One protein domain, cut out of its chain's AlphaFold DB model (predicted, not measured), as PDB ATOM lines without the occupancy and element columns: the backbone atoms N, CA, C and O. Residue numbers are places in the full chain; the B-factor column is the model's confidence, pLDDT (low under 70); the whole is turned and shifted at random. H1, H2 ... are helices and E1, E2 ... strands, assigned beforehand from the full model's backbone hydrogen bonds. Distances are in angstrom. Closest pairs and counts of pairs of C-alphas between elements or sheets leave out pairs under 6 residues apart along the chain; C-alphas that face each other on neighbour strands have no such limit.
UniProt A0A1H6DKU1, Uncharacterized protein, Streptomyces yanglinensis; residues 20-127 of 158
ATOM      1  N   VAL A  20      51.139  -7.411 143.443       83.12
ATOM      2  CA  VAL A  20      50.250  -6.434 144.070       83.12
ATOM      3  C   VAL A  20      48.831  -6.680 143.566       83.12
ATOM      4  O   VAL A  20      48.618  -6.764 142.358       83.12
ATOM      5  N   ARG A  21      47.861  -6.751 144.480       81.56
ATOM      6  CA  ARG A  21      46.421  -6.778 144.181       81.56
ATOM      7  C   ARG A  21      45.728  -5.542 144.745       81.56
ATOM      8  O   ARG A  21      46.196  -4.948 145.713       81.56
ATOM      9  N   PHE A  22      44.599  -5.171 144.145       81.88
ATOM     10  CA  PHE A  22      43.712  -4.117 144.643       81.88
ATOM     11  C   PHE A  22      42.471  -4.714 145.302       81.88
ATOM     12  O   PHE A  22      41.439  -4.906 144.672       81.88
ATOM     13  N   ILE A  23      42.562  -5.013 146.586       81.00
ATOM     14  CA  ILE A  23      41.502  -5.677 147.337       81.00
ATOM     15  C   ILE A  23      40.742  -4.613 148.122       81.00
ATOM     16  O   ILE A  23      41.374  -3.753 148.729       81.00
ATOM     17  N   CYS A  24      39.405  -4.611 148.047       80.12
ATOM     18  CA  CYS A  24      38.535  -3.565 148.618       80.12
ATOM     19  C   CYS A  24      38.992  -2.118 148.308       80.12
ATOM     20  O   CYS A  24      38.871  -1.215 149.130       80.12
ATOM     21  N   GLY A  25      39.562  -1.888 147.116       82.19
ATOM     22  CA  GLY A  25      40.087  -0.576 146.705       82.19
ATOM     23  C   GLY A  25      41.445  -0.202 147.313       82.19
ATOM     24  O   GLY A  25      41.915   0.921 147.125       82.19
ATOM     25  N   ARG A  26      42.101  -1.127 148.018       83.56
ATOM     26  CA  ARG A  26      43.387  -0.930 148.686       83.56
ATOM     27  C   ARG A  26      44.442  -1.902 148.180       83.56
ATOM     28  O   ARG A  26      44.139  -2.983 147.687       83.56
ATOM     29  N   ARG A  27      45.707  -1.497 148.265       83.50
ATOM     30  CA  ARG A  27      46.828  -2.304 147.772       83.50
ATOM     31  C   ARG A  27      47.179  -3.383 148.790       83.50
ATOM     32  O   ARG A  27      47.557  -3.055 149.911       83.50
ATOM     33  N   ALA A  28      47.124  -4.636 148.360       84.31
ATOM     34  CA  ALA A  28      47.629  -5.793 149.085       84.31
ATOM     35  C   ALA A  28      48.863  -6.339 148.359       84.31
ATOM     36  O   ALA A  28      48.826  -6.557 147.145       84.31
ATOM     37  N   LEU A  29      49.960  -6.544 149.086       86.25
ATOM     38  CA  LEU A  29      51.146  -7.213 148.554       86.25
ATOM     39  C   LEU A  29      51.090  -8.691 148.945       86.25
ATOM     40  O   LEU A  29      51.175  -9.023 150.126       86.25
ATOM     41  N   VAL A  30      50.958  -9.559 147.941       86.62
ATOM     42  CA  VAL A  30      51.032 -11.013 148.103       86.62
ATOM     43  C   VAL A  30      52.499 -11.401 148.074       86.62
ATOM     44  O   VAL A  30      53.164 -11.318 147.036       86.62
ATOM     45  N   SER A  31      53.023 -11.758 149.240       88.06
ATOM     46  CA  SER A  31      54.422 -12.120 149.417       88.06
ATOM     47  C   SER A  31      54.667 -13.597 149.124       88.06
ATOM     48  O   SER A  31      53.779 -14.445 149.265       88.06
ATOM     49  N   SER A  32      55.903 -13.939 148.758       87.31
ATOM     50  CA  SER A  32      56.317 -15.344 148.681       87.31
ATOM     51  C   SER A  32      56.250 -16.023 150.050       87.31
ATOM     52  O   SER A  32      55.960 -17.211 150.111       87.31
ATOM     53  N   ALA A  33      56.474 -15.269 151.133       88.62
ATOM     54  CA  ALA A  33      56.351 -15.760 152.502       88.62
ATOM     55  C   ALA A  33      54.903 -16.154 152.827       88.62
ATOM     56  O   ALA A  33      54.668 -17.302 153.182       88.62
ATOM     57  N   LEU A  34      53.931 -15.263 152.593       88.94
ATOM     58  CA  LEU A  34      52.504 -15.555 152.771       88.94
ATOM     59  C   LEU A  34      52.080 -16.770 151.950       88.94
ATOM     60  O   LEU A  34      51.410 -17.658 152.465       88.94
ATOM     61  N   THR A  35      52.501 -16.815 150.685       90.75
ATOM     62  CA  THR A  35      52.200 -17.934 149.786       90.75
ATOM     63  C   THR A  35      52.753 -19.244 150.338       90.75
ATOM     64  O   THR A  35      52.032 -20.234 150.409       90.75
ATOM     65  N   ALA A  36      54.018 -19.257 150.763       90.06
ATOM     66  CA  ALA A  36      54.648 -20.444 151.324       90.06
ATOM     67  C   ALA A  36      53.951 -20.901 152.612       90.06
ATOM     68  O   ALA A  36      53.637 -22.080 152.727       90.06
ATOM     69  N   THR A  37      53.654 -19.983 153.537       90.38
ATOM     70  CA  THR A  37      52.959 -20.297 154.794       90.38
ATOM     71  C   THR A  37      51.549 -20.824 154.540       90.38
ATOM     72  O   THR A  37      51.168 -21.830 155.126       90.38
ATOM     73  N   ALA A  38      50.781 -20.203 153.642       90.38
ATOM     74  CA  ALA A  38      49.432 -20.662 153.312       90.38
ATOM     75  C   ALA A  38      49.439 -22.069 152.694       90.38
ATOM     76  O   ALA A  38      48.623 -22.907 153.062       90.38
ATOM     77  N   LEU A  39      50.387 -22.354 151.794       91.00
ATOM     78  CA  LEU A  39      50.533 -23.679 151.183       91.00
ATOM     79  C   LEU A  39      51.096 -24.735 152.140       91.00
ATOM     80  O   LEU A  39      50.890 -25.926 151.919       91.00
ATOM     81  N   ASP A  40      51.858 -24.334 153.151       89.69
ATOM     82  CA  ASP A  40      52.313 -25.233 154.212       89.69
ATOM     83  C   ASP A  40      51.142 -25.627 155.121       89.69
ATOM     84  O   ASP A  40      50.870 -26.813 155.287       89.69
ATOM     85  N   LEU A  41      50.359 -24.637 155.567       87.44
ATOM     86  CA  LEU A  41      49.124 -24.845 156.329       87.44
ATOM     87  C   LEU A  41      48.081 -25.662 155.554       87.44
ATOM     88  O   LEU A  41      47.377 -26.464 156.143       87.44
ATOM     89  N   ALA A  42      47.970 -25.490 154.237       87.94
ATOM     90  CA  ALA A  42      47.017 -26.262 153.440       87.94
ATOM     91  C   ALA A  42      47.458 -27.723 153.219       87.94
ATOM     92  O   ALA A  42      46.624 -28.591 152.971       87.94
ATOM     93  N   ARG A  43      48.768 -28.008 153.287       83.75
ATOM     94  CA  ARG A  43      49.324 -29.355 153.071       83.75
ATOM     95  C   ARG A  43      49.100 -30.297 154.244       83.75
ATOM     96  O   ARG A  43      49.135 -31.507 154.037       83.75
ATOM     97  N   THR A  44      48.889 -29.773 155.448       68.88
ATOM     98  CA  THR A  44      48.612 -30.607 156.622       68.88
ATOM     99  C   THR A  44      47.199 -31.192 156.603       68.88
ATOM    100  O   THR A  44      46.937 -32.129 157.351       68.88
ATOM    101  N   GLU A  45      46.321 -30.708 155.715       64.94
ATOM    102  CA  GLU A  45      44.873 -30.861 155.882       64.94
ATOM    103  C   GLU A  45      44.154 -31.693 154.802       64.94
ATOM    104  O   GLU A  45      43.039 -32.140 155.069       64.94
ATOM    105  N   ASP A  46      44.713 -31.930 153.599       58.94
ATOM    106  CA  ASP A  46      43.956 -32.648 152.552       58.94
ATOM    107  C   ASP A  46      44.779 -33.259 151.390       58.94
ATOM    108  O   ASP A  46      45.941 -32.927 151.153       58.94
ATOM    109  N   ALA A  47      44.128 -34.125 150.601       62.19
ATOM    110  CA  ALA A  47      44.623 -34.655 149.320       62.19
ATOM    111  C   ALA A  47      44.530 -33.636 148.163       62.19
ATOM    112  O   ALA A  47      45.035 -33.882 147.061       62.19
ATOM    113  N   HIS A  48      43.860 -32.499 148.383       75.75
ATOM    114  CA  HIS A  48      43.746 -31.440 147.389       75.75
ATOM    115  C   HIS A  48      45.049 -30.644 147.301       75.75
ATOM    116  O   HIS A  48      45.559 -30.126 148.290       75.75
ATOM    117  N   THR A  49      45.604 -30.537 146.095       85.00
ATOM    118  CA  THR A  49      46.834 -29.773 145.871       85.00
ATOM    119  C   THR A  49      46.482 -28.325 145.558       85.00
ATOM    120  O   THR A  49      45.946 -28.047 144.489       85.00
ATOM    121  N   TYR A  50      46.809 -27.417 146.476       89.62
ATOM    122  CA  TYR A  50      46.740 -25.973 146.251       89.62
ATOM    123  C   TYR A  50      48.036 -25.466 145.616       89.62
ATOM    124  O   TYR A  50      49.125 -26.001 145.850       89.62
ATOM    125  N   SER A  51      47.924 -24.410 144.823       90.69
ATOM    126  CA  SER A  51      49.027 -23.740 144.148       90.69
ATOM    127  C   SER A  51      49.173 -22.292 144.615       90.69
ATOM    128  O   SER A  51      48.300 -21.713 145.258       90.69
ATOM    129  N   ALA A  52      50.301 -21.674 144.267       89.62
ATOM    130  CA  ALA A  52      50.498 -20.252 144.521       89.62
ATOM    131  C   ALA A  52      49.473 -19.372 143.779       89.62
ATOM    132  O   ALA A  52      49.113 -18.310 144.275       89.62
ATOM    133  N   GLU A  53      49.001 -19.811 142.610       87.69
ATOM    134  CA  GLU A  53      47.966 -19.113 141.841       87.69
ATOM    135  C   GLU A  53      46.631 -19.125 142.594       87.69
ATOM    136  O   GLU A  53      46.010 -18.075 142.723       87.69
ATOM    137  N   ASP A  54      46.275 -20.245 143.233       89.44
ATOM    138  CA  ASP A  54      45.072 -20.330 144.072       89.44
ATOM    139  C   ASP A  54      45.120 -19.333 145.238       89.44
ATOM    140  O   ASP A  54      44.129 -18.657 145.513       89.44
ATOM    141  N   VAL A  55      46.283 -19.201 145.892       88.75
ATOM    142  CA  VAL A  55      46.511 -18.204 146.955       88.75
ATOM    143  C   VAL A  55      46.320 -16.789 146.415       88.75
ATOM    144  O   VAL A  55      45.662 -15.953 147.039       88.75
ATOM    145  N   PHE A  56      46.914 -16.502 145.257       87.19
ATOM    146  CA  PHE A  56      46.843 -15.178 144.666       87.19
ATOM    147  C   PHE A  56      45.422 -14.826 144.254       87.19
ATOM    148  O   PHE A  56      45.003 -13.719 144.567       87.19
ATOM    149  N   ASP A  57      44.687 -15.730 143.611       84.56
ATOM    150  CA  ASP A  57      43.343 -15.487 143.081       84.56
ATOM    151  C   ASP A  57      42.284 -15.414 144.179       84.56
ATOM    152  O   ASP A  57      41.431 -14.516 144.156       84.56
ATOM    153  N   THR A  58      42.390 -16.290 145.180       86.50
ATOM    154  CA  THR A  58      41.426 -16.380 146.285       86.50
ATOM    155  C   THR A  58      41.528 -15.197 147.241       86.50
ATOM    156  O   THR A  58      40.538 -14.889 147.893       86.50
ATOM    157  N   LEU A  59      42.663 -14.480 147.286       85.31
ATOM    158  CA  LEU A  59      42.847 -13.374 148.228       85.31
ATOM    159  C   LEU A  59      41.782 -12.270 148.078       85.31
ATOM    160  O   LEU A  59      41.854 -11.419 147.192       85.31
ATOM    161  N   VAL A  60      40.808 -12.234 148.982       85.31
ATOM    162  CA  VAL A  60      39.730 -11.235 148.985       85.31
ATOM    163  C   VAL A  60      39.514 -10.684 150.384       85.31
ATOM    164  O   VAL A  60      39.673 -11.401 151.362       85.31
ATOM    165  N   CYS A  61      39.141  -9.408 150.487       84.56
ATOM    166  CA  CYS A  61      38.702  -8.807 151.741       84.56
ATOM    167  C   CYS A  61      37.180  -8.896 151.787       84.56
ATOM    168  O   CYS A  61      36.500  -8.236 151.000       84.56
ATOM    169  N   THR A  62      36.666  -9.769 152.646       76.12
ATOM    170  CA  THR A  62      35.234 -10.084 152.766       76.12
ATOM    171  C   THR A  62      34.558  -9.318 153.897       76.12
ATOM    172  O   THR A  62      33.346  -9.132 153.885       76.12
ATOM    173  N   ILE A  63      35.341  -8.816 154.850       74.75
ATOM    174  CA  ILE A  63      34.834  -8.177 156.058       74.75
ATOM    175  C   ILE A  63      34.700  -6.672 155.841       74.75
ATOM    176  O   ILE A  63      35.672  -5.998 155.505       74.75
ATOM    177  N   ASP A  64      33.504  -6.133 156.093       67.69
ATOM    178  CA  ASP A  64      33.289  -4.687 156.187       67.69
ATOM    179  C   ASP A  64      34.079  -4.140 157.384       67.69
ATOM    180  O   ASP A  64      33.673  -4.269 158.544       67.69
ATOM    181  N   HIS A  65      35.253  -3.571 157.116       66.50
ATOM    182  CA  HIS A  65      36.106  -2.992 158.141       66.50
ATOM    183  C   HIS A  65      36.142  -1.466 157.989       66.50
ATOM    184  O   HIS A  65      36.555  -0.905 156.979       66.50
ATOM    185  N   ARG A  66      35.753  -0.756 159.052       69.25
ATOM    186  CA  ARG A  66      35.856   0.716 159.136       69.25
ATOM    187  C   ARG A  66      37.225   1.198 159.633       69.25
ATOM    188  O   ARG A  66      37.381   2.365 159.980       69.25
ATOM    189  N   GLY A  67      38.205   0.297 159.723       75.44
ATOM    190  CA  GLY A  67      39.532   0.549 160.288       75.44
ATOM    191  C   GLY A  67      40.677   0.293 159.300       75.44
ATOM    192  O   GLY A  67      40.435  -0.181 158.195       75.44
ATOM    193  N   PRO A  68      41.933   0.562 159.698       81.94
ATOM    194  CA  PRO A  68      43.109   0.427 158.829       81.94
ATOM    195  C   PRO A  68      43.588  -1.023 158.641       81.94
ATOM    196  O   PRO A  68      44.607  -1.251 157.992       81.94
ATOM    197  N   ILE A  69      42.925  -1.987 159.286       85.94
ATOM    198  CA  ILE A  69      43.279  -3.405 159.246       85.94
ATOM    199  C   ILE A  69      42.316  -4.108 158.306       85.94
ATOM    200  O   ILE A  69      41.106  -4.070 158.513       85.94
ATOM    201  N   HIS A  70      42.891  -4.773 157.319       85.94
ATOM    202  CA  HIS A  70      42.204  -5.628 156.380       85.94
ATOM    203  C   HIS A  70      42.324  -7.075 156.827       85.94
ATOM    204  O   HIS A  70      43.392  -7.508 157.263       85.94
ATOM    205  N   TYR A  71      41.240  -7.814 156.655       86.25
ATOM    206  CA  TYR A  71      41.188  -9.257 156.828       86.25
ATOM    207  C   TYR A  71      40.913  -9.857 155.463       86.25
ATOM    208  O   TYR A  71      39.971  -9.421 154.799       86.25
ATOM    209  N   GLY A  72      41.716 -10.826 155.033       88.62
ATOM    210  CA  GLY A  72      41.451 -11.494 153.768       88.62
ATOM    211  C   GLY A  72      41.564 -12.992 153.843       88.62
ATOM    212  O   GLY A  72      42.504 -13.524 154.431       88.62
ATOM    213  N   ALA A  73      40.591 -13.643 153.222       88.88
ATOM    214  CA  ALA A  73      40.600 -15.070 152.978       88.88
ATOM    215  C   ALA A  73      41.669 -15.361 151.924       88.88
ATOM    216  O   ALA A  73      41.619 -14.811 150.832       88.88
ATOM    217  N   VAL A  74      42.660 -16.174 152.275       90.31
ATOM    218  CA  VAL A  74      43.809 -16.549 151.441       90.31
ATOM    219  C   VAL A  74      43.510 -17.823 150.661       90.31
ATOM    220  O   VAL A  74      43.843 -17.905 149.486       90.31
ATOM    221  N   LEU A  75      42.897 -18.812 151.314       89.62
ATOM    222  CA  LEU A  75      42.500 -20.091 150.726       89.62
ATOM    223  C   LEU A  75      41.268 -20.629 151.452       89.62
ATOM    224  O   LEU A  75      41.208 -20.577 152.678       89.62
ATOM    225  N   ASN A  76      40.346 -21.216 150.692       85.44
ATOM    226  CA  ASN A  76      39.235 -21.996 151.230       85.44
ATOM    227  C   ASN A  76      39.624 -23.474 151.191       85.44
ATOM    228  O   ASN A  76      39.720 -24.067 150.111       85.44
ATOM    229  N   LEU A  77      39.876 -24.046 152.363       85.56
ATOM    230  CA  LEU A  77      40.195 -25.450 152.546       85.56
ATOM    231  C   LEU A  77      38.953 -26.311 152.309       85.56
ATOM    232  O   LEU A  77      37.819 -25.926 152.604       85.56
ATOM    233  N   ARG A  78      39.182 -27.499 151.762       82.06
ATOM    234  CA  ARG A  78      38.165 -28.505 151.455       82.06
ATOM    235  C   ARG A  78      38.426 -29.757 152.296       82.06
ATOM    236  O   ARG A  78      39.423 -29.834 153.004       82.06
ATOM    237  N   GLY A  79      37.495 -30.707 152.237       77.81
ATOM    238  CA  GLY A  79      37.633 -31.997 152.908       77.81
ATOM    239  C   GLY A  79      37.172 -31.992 154.366       77.81
ATOM    240  O   GLY A  79      36.331 -31.192 154.773       77.81
ATOM    241  N   THR A  80      37.693 -32.937 155.148       71.81
ATOM    242  CA  THR A  80      37.323 -33.148 156.561       71.81
ATOM    243  C   THR A  80      37.776 -32.023 157.484       71.81
ATOM    244  O   THR A  80      37.226 -31.869 158.570       71.81
ATOM    245  N   HIS A  81      38.742 -31.232 157.030       73.06
ATOM    246  CA  HIS A  81      39.267 -30.053 157.707       73.06
ATOM    247  C   HIS A  81      38.944 -28.780 156.912       73.06
ATOM    248  O   HIS A  81      39.746 -27.851 156.841       73.06
ATOM    249  N   ALA A  82      37.771 -28.759 156.267       75.69
ATOM    250  CA  ALA A  82      37.274 -27.572 155.588       75.69
ATOM    251  C   ALA A  82      37.279 -26.358 156.533       75.69
ATOM    252  O   ALA A  82      37.019 -26.478 157.730       75.69
ATOM    253  N   GLY A  83      37.597 -25.199 155.968       80.69
ATOM    254  CA  GLY A  83      37.757 -23.945 156.694       80.69
ATOM    255  C   GLY A  83      38.442 -22.912 155.815       80.69
ATOM    256  O   GLY A  83      38.660 -23.142 154.626       80.69
ATOM    257  N   THR A  84      38.813 -21.771 156.384       87.31
ATOM    258  CA  THR A  84      39.468 -20.697 155.626       87.31
ATOM    259  C   THR A  84      40.803 -20.320 156.260       87.31
ATOM    260  O   THR A  84      40.897 -20.086 157.466       87.31
ATOM    261  N   ILE A  85      41.856 -20.245 155.444       89.88
ATOM    262  CA  ILE A  85      43.126 -19.627 155.837       89.88
ATOM    263  C   ILE A  85      42.982 -18.126 155.633       89.88
ATOM    264  O   ILE A  85      42.608 -17.679 154.553       89.88
ATOM    265  N   TRP A  86      43.337 -17.346 156.644       90.94
ATOM    266  CA  TRP A  86      43.209 -15.896 156.649       90.94
ATOM    267  C   TRP A  86      44.567 -15.211 156.682       90.94
ATOM    268  O   TRP A  86      45.578 -15.776 157.091       90.94
ATOM    269  N   THR A  87      44.588 -13.945 156.298       90.69
ATOM    270  CA  THR A  87      45.704 -13.035 156.537       90.69
ATOM    271  C   THR A  87      45.177 -11.686 156.997       90.69
ATOM    272  O   THR A  87      44.020 -11.336 156.749       90.69
ATOM    273  N   LEU A  88      46.041 -10.924 157.662       88.06
ATOM    274  CA  LEU A  88      45.789  -9.532 157.986       88.06
ATOM    275  C   LEU A  88      46.846  -8.658 157.327       88.06
ATOM    276  O   LEU A  88      48.035  -8.985 157.349       88.06
ATOM    277  N   TRP A  89      46.429  -7.506 156.816       85.31
ATOM    278  CA  TRP A  89      47.356  -6.472 156.364       85.31
ATOM    279  C   TRP A  89      46.836  -5.078 156.686       85.31
ATOM    280  O   TRP A  89      45.689  -4.878 157.082       85.31
ATOM    281  N   ARG A  90      47.718  -4.096 156.532       84.50
ATOM    282  CA  ARG A  90      47.371  -2.674 156.525       84.50
ATOM    283  C   ARG A  90      47.756  -2.099 155.177       84.50
ATOM    284  O   ARG A  90      48.606  -2.650 154.484       84.50
ATOM    285  N   ASP A  91      47.169  -0.972 154.824       79.81
ATOM    286  CA  ASP A  91      47.448  -0.305 153.556       79.81
ATOM    287  C   ASP A  91      48.933  -0.069 153.293       79.81
ATOM    288  O   ASP A  91      49.617   0.599 154.067       79.81
ATOM    289  N   GLY A  92      49.423  -0.607 152.175       70.50
ATOM    290  CA  GLY A  92      50.828  -0.480 151.785       70.50
ATOM    291  C   GLY A  92      51.803  -1.299 152.637       70.50
ATOM    292  O   GLY A  92      52.998  -1.262 152.355       70.50
ATOM    293  N   ILE A  93      51.314  -2.054 153.624       79.69
ATOM    294  CA  ILE A  93      52.094  -3.017 154.401       79.69
ATOM    295  C   ILE A  93      51.879  -4.411 153.815       79.69
ATOM    296  O   ILE A  93      50.771  -4.800 153.446       79.69
ATOM    297  N   GLU A  94      52.967  -5.161 153.713       77.19
ATOM    298  CA  GLU A  94      52.965  -6.514 153.180       77.19
ATOM    299  C   GLU A  94      52.233  -7.481 154.116       77.19
ATOM    300  O   GLU A  94      52.428  -7.484 155.335       77.19
ATOM    301  N   ALA A  95      51.370  -8.309 153.528       72.62
ATOM    302  CA  ALA A  95      50.760  -9.418 154.233       72.62
ATOM    303  C   ALA A  95      51.844 -10.489 154.431       72.62
ATOM    304  O   ALA A  95      52.292 -11.123 153.470       72.62
ATOM    305  N   HIS A  96      52.322 -10.641 155.664       71.25
ATOM    306  CA  HIS A  96      53.399 -11.583 155.989       71.25
ATOM    307  C   HIS A  96      52.916 -12.845 156.698       71.25
ATOM    308  O   HIS A  96      53.607 -13.857 156.650       71.25
ATOM    309  N   ASN A  97      51.741 -12.805 157.330       78.12
ATOM    310  CA  ASN A  97      51.275 -13.886 158.192       78.12
ATOM    311  C   ASN A  97      49.984 -14.490 157.644       78.12
ATOM    312  O   ASN A  97      49.017 -13.764 157.399       78.12
ATOM    313  N   ALA A  98      49.970 -15.813 157.489       82.38
ATOM    314  CA  ALA A  98      48.744 -16.587 157.373       82.38
ATOM    315  C   ALA A  98      48.357 -17.094 158.766       82.38
ATOM    316  O   ALA A  98      49.215 -17.534 159.531       82.38
ATOM    317  N   ILE A  99      47.076 -17.016 159.094       80.69
ATOM    318  CA  ILE A  99      46.506 -17.545 160.326       80.69
ATOM    319  C   ILE A  99      45.299 -18.408 159.977       80.69
ATOM    320  O   ILE A  99      44.528 -18.079 159.078       80.69
ATOM    321  N   VAL A 100      45.130 -19.510 160.695       79.12
ATOM    322  CA  VAL A 100      43.903 -20.305 160.628       79.12
ATOM    323  C   VAL A 100      43.004 -19.823 161.755       79.12
ATOM    324  O   VAL A 100      43.430 -19.766 162.909       79.12
ATOM    325  N   LEU A 101      41.779 -19.435 161.417       81.75
ATOM    326  CA  LEU A 101      40.764 -19.034 162.385       81.75
ATOM    327  C   LEU A 101      39.567 -19.979 162.253       81.75
ATOM    328  O   LEU A 101      39.258 -20.379 161.131       81.75
ATOM    329  N   PRO A 102      38.897 -20.342 163.360       81.94
ATOM    330  CA  PRO A 102      37.694 -21.161 163.289       81.94
ATOM    331  C   PRO A 102      36.600 -20.414 162.524       81.94
ATOM    332  O   PRO A 102      36.494 -19.193 162.649       81.94
ATOM    333  N   ASP A 103      35.765 -21.136 161.785       85.25
ATOM    334  CA  ASP A 103      34.638 -20.545 161.065       85.25
ATOM    335  C   ASP A 103      33.589 -19.975 162.035       85.25
ATOM    336  O   ASP A 103      33.436 -20.413 163.182       85.25
ATOM    337  N   CYS A 104      32.859 -18.959 161.584       89.38
ATOM    338  CA  CYS A 104      31.753 -18.385 162.330       89.38
ATOM    339  C   CYS A 104      30.612 -19.413 162.446       89.38
ATOM    340  O   CYS A 104      30.127 -19.899 161.426       89.38
ATOM    341  N   PRO A 105      30.111 -19.712 163.660       90.81
ATOM    342  CA  PRO A 105      29.070 -20.725 163.846       90.81
ATOM    343  C   PRO A 105      27.675 -20.247 163.415       90.81
ATOM    344  O   PRO A 105      26.705 -20.993 163.538       90.81
ATOM    345  N   ALA A 106      27.541 -18.989 162.986       92.62
ATOM    346  CA  ALA A 106      26.260 -18.412 162.625       92.62
ATOM    347  C   ALA A 106      25.724 -19.039 161.329       92.62
ATOM    348  O   ALA A 106      26.456 -19.221 160.351       92.62
ATOM    349  N   THR A 107      24.415 -19.288 161.309       92.88
ATOM    350  CA  THR A 107      23.684 -19.817 160.156       92.88
ATOM    351  C   THR A 107      22.423 -18.996 159.887       92.88
ATOM    352  O   THR A 107      21.849 -18.390 160.794       92.88
ATOM    353  N   ASN A 108      21.980 -18.971 158.630       90.25
ATOM    354  CA  ASN A 108      20.703 -18.401 158.203       90.25
ATOM    355  C   ASN A 108      19.983 -19.401 157.287       90.25
ATOM    356  O   ASN A 108      20.209 -19.426 156.075       90.25
ATOM    357  N   GLY A 109      19.162 -20.269 157.886       90.25
ATOM    358  CA  GLY A 109      18.609 -21.434 157.194       90.25
ATOM    359  C   GLY A 109      19.730 -22.384 156.772       90.25
ATOM    360  O   GLY A 109      20.529 -22.801 157.608       90.25
ATOM    361  N   ASP A 110      19.823 -22.657 155.471       86.50
ATOM    362  CA  ASP A 110      20.832 -23.555 154.892       86.50
ATOM    363  C   ASP A 110      22.173 -22.858 154.576       86.50
ATOM    364  O   ASP A 110      23.087 -23.468 154.021       86.50
ATOM    365  N   HIS A 111      22.314 -21.572 154.914       81.69
ATOM    366  CA  HIS A 111      23.527 -20.799 154.648       81.69
ATOM    367  C   HIS A 111      24.382 -20.653 155.911       81.69
ATOM    368  O   HIS A 111      23.974 -19.995 156.868       81.69
ATOM    369  N   ALA A 112      25.583 -21.233 155.903       86.94
ATOM    370  CA  ALA A 112      26.612 -20.983 156.912       86.94
ATOM    371  C   ALA A 112      27.404 -19.707 156.590       86.94
ATOM    372  O   ALA A 112      27.498 -19.296 155.430       86.94
ATOM    373  N   CYS A 113      27.967 -19.067 157.616       87.62
ATOM    374  CA  CYS A 113      28.730 -17.843 157.427       87.62
ATOM    375  C   CYS A 113      30.131 -18.196 156.917       87.62
ATOM    376  O   CYS A 113      30.828 -18.971 157.561       87.62
ATOM    377  N   SER A 114      30.567 -17.605 155.803       84.75
ATOM    378  CA  SER A 114      31.914 -17.827 155.250       84.75
ATOM    379  C   SER A 114      33.039 -17.063 155.964       84.75
ATOM    380  O   SER A 114      34.175 -17.085 155.503       84.75
ATOM    381  N   GLU A 115      32.738 -16.343 157.044       88.19
ATOM    382  CA  GLU A 115      33.715 -15.549 157.795       88.19
ATOM    383  C   GLU A 115      34.221 -16.307 159.030       88.19
ATOM    384  O   GLU A 115      33.593 -17.257 159.491       88.19
ATOM    385  N   PHE A 116      35.324 -15.852 159.630       88.00
ATOM    386  CA  PHE A 116      35.840 -16.436 160.871       88.00
ATOM    387  C   PHE A 116      35.004 -16.085 162.118       88.00
ATOM    388  O   PHE A 116      34.280 -15.091 162.171       88.00
ATOM    389  N   SER A 117      35.130 -16.877 163.179       89.25
ATOM    390  CA  SER A 117      34.434 -16.676 164.450       89.25
ATOM    391  C   SER A 117      34.821 -15.359 165.123       89.25
ATOM    392  O   SER A 117      35.997 -15.073 165.344       89.25
ATOM    393  N   GLY A 118      33.816 -14.550 165.464       86.38
ATOM    394  CA  GLY A 118      34.020 -13.216 166.030       86.38
ATOM    395  C   GLY A 118      34.424 -12.153 165.004       86.38
ATOM    396  O   GLY A 118      34.924 -11.100 165.404       86.38
ATOM    397  N   HIS A 119      34.229 -12.406 163.703       83.75
ATOM    398  CA  HIS A 119      34.460 -11.398 162.673       83.75
ATOM    399  C   HIS A 119      33.662 -10.109 162.948       83.75
ATOM    400  O   HIS A 119      32.510 -10.172 163.390       83.75
ATOM    401  N   PRO A 120      34.244  -8.922 162.692       82.00
ATOM    402  CA  PRO A 120      33.473  -7.691 162.717       82.00
ATOM    403  C   PRO A 120      32.570  -7.601 161.476       82.00
ATOM    404  O   PRO A 120      32.739  -8.331 160.497       82.00
ATOM    405  N   GLY A 121      31.612  -6.678 161.506       83.19
ATOM    406  CA  GLY A 121      30.718  -6.431 160.375       83.19
ATOM    407  C   GLY A 121      29.567  -7.435 160.261       83.19
ATOM    408  O   GLY A 121      29.242  -8.158 161.201       83.19
ATOM    409  N   ALA A 122      28.894  -7.416 159.113       86.06
ATOM    410  CA  ALA A 122      27.737  -8.265 158.858       86.06
ATOM    411  C   ALA A 122      28.162  -9.677 158.427       86.06
ATOM    412  O   ALA A 122      29.212  -9.854 157.816       86.06
ATOM    413  N   HIS A 123      27.333 -10.682 158.715       87.88
ATOM    414  CA  HIS A 123      27.533 -12.028 158.174       87.88
ATOM    415  C   HIS A 123      27.543 -12.024 156.643       87.88
ATOM    416  O   HIS A 123      26.847 -11.222 156.020       87.88
ATOM    417  N   SER A 124      28.292 -12.955 156.053       85.19
ATOM    418  CA  SER A 124      28.474 -13.084 154.597       85.19
ATOM    419  C   SER A 124      27.172 -13.030 153.782       85.19
ATOM    420  O   SER A 124      27.120 -12.348 152.762       85.19
ATOM    421  N   TRP A 125      26.080 -13.646 154.251       85.69
ATOM    422  CA  TRP A 125      24.775 -13.609 153.570       85.69
ATOM    423  C   TRP A 125      24.075 -12.238 153.584       85.69
ATOM    424  O   TRP A 125      23.127 -12.030 152.831       85.69
ATOM    425  N   ASN A 126      24.508 -11.298 154.425       84.50
ATOM    426  CA  ASN A 126      23.993  -9.925 154.454       84.50
ATOM    427  C   ASN A 126      24.748  -8.998 153.485       84.50
ATOM    428  O   ASN A 126      24.348  -7.845 153.298       84.50
ATOM    429  N   LEU A 127      25.852  -9.459 152.891       76.44
ATOM    430  CA  LEU A 127      26.645  -8.664 151.963       76.44
ATOM    431  C   LEU A 127      25.971  -8.687 150.586       76.44
ATOM    432  O   LEU A 127      25.996  -9.679 149.864       76.44
TER     433      LEU A 127
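Overview. This is residues 20 to 127 of the 158 residues of an uncharacterized protein of Streptomyces yanglinensis (UniProt A0A1H6DKU1). A strongly twisted sheet of three strands, E3, E4 and E5, has the helices H1 and H2 packed on one face, while the small hairpin E1 and E2 lies near Trp 89 of E4. Residues 102 to 127, with no named element, run away from the sheet as far as Gly 109 and then fold back. The printed part has 108 residues, with the order E1 E2 H1 H2 E3 E4 E5 along the chain; the sheet order is E3 - E4 - E5, antiparallel. The class is mixed, helices and strands, with under half of the residues in named elements. The whole is compact, with a radius of gyration of the C-alphas of 13.6 A, and flat, with spans of 39 by 37 by 18 A.

Arrangement. Start at E1, residues 20 to 23, and E2, residues 26 to 30, an antiparallel hairpin where N 21 and O 28 are 2.8 A apart, within hydrogen-bond range. Next look at E3, residues 69 to 77, E4, residues 83 to 90, and E5, residues 98 to 101: they form a meander, each strand the antiparallel neighbour of the one before. Between E3 and E4 find N 72 and O 87 at 2.9 A; between E4 and E5, N 86 and O 99 at 2.8 A, both within hydrogen-bond range. H1, residues 32 to 43, is on this sheet at a height of 9.0 A, making two layers, a helix layer on one face of a sheet. It runs along the strands over E4, at 14 degrees on the local plane; its closest C-alphas to E5 are Ala 38 and Ala 98, 5.8 A apart. H2, residues 52 to 58, is on the same face, only just over E3 with 3 C-alphas, and stands up from the sheet at 52 degrees; its closest C-alphas to E3 are Val 55 and Val 74, 5.5 A apart. With residues 35 to 39 alone, H1 touches H2, about perpendicular at 88 degrees; the closest C-alphas, Thr 35 and Ala 52, are 6.0 A apart. In H1 and H2 every O i to N i+4 pair is within hydrogen-bond range.

Along the chain. Find C-alpha 20 at (50.250, -6.434, 144.070), where E1 begins its 9.4 A; E2 measures 12.7 A. From C-alpha 32 at (56.317, -15.344, 148.681) H1 runs 16.3 A, and H2 10.0 A. E3 measures 23.2 A, E4 23.3 A, and E5 9.7 A to C-alpha 101 at (40.764, -19.034, 162.385).

Size, cuts and confidence. The C-alphas of Ser 32 and Gly 109 are the two farthest apart, 39.1 A. The printed part has no cut, and no link is long. Look for pLDDT under 70 at residues 44 to 47 and 64 to 66.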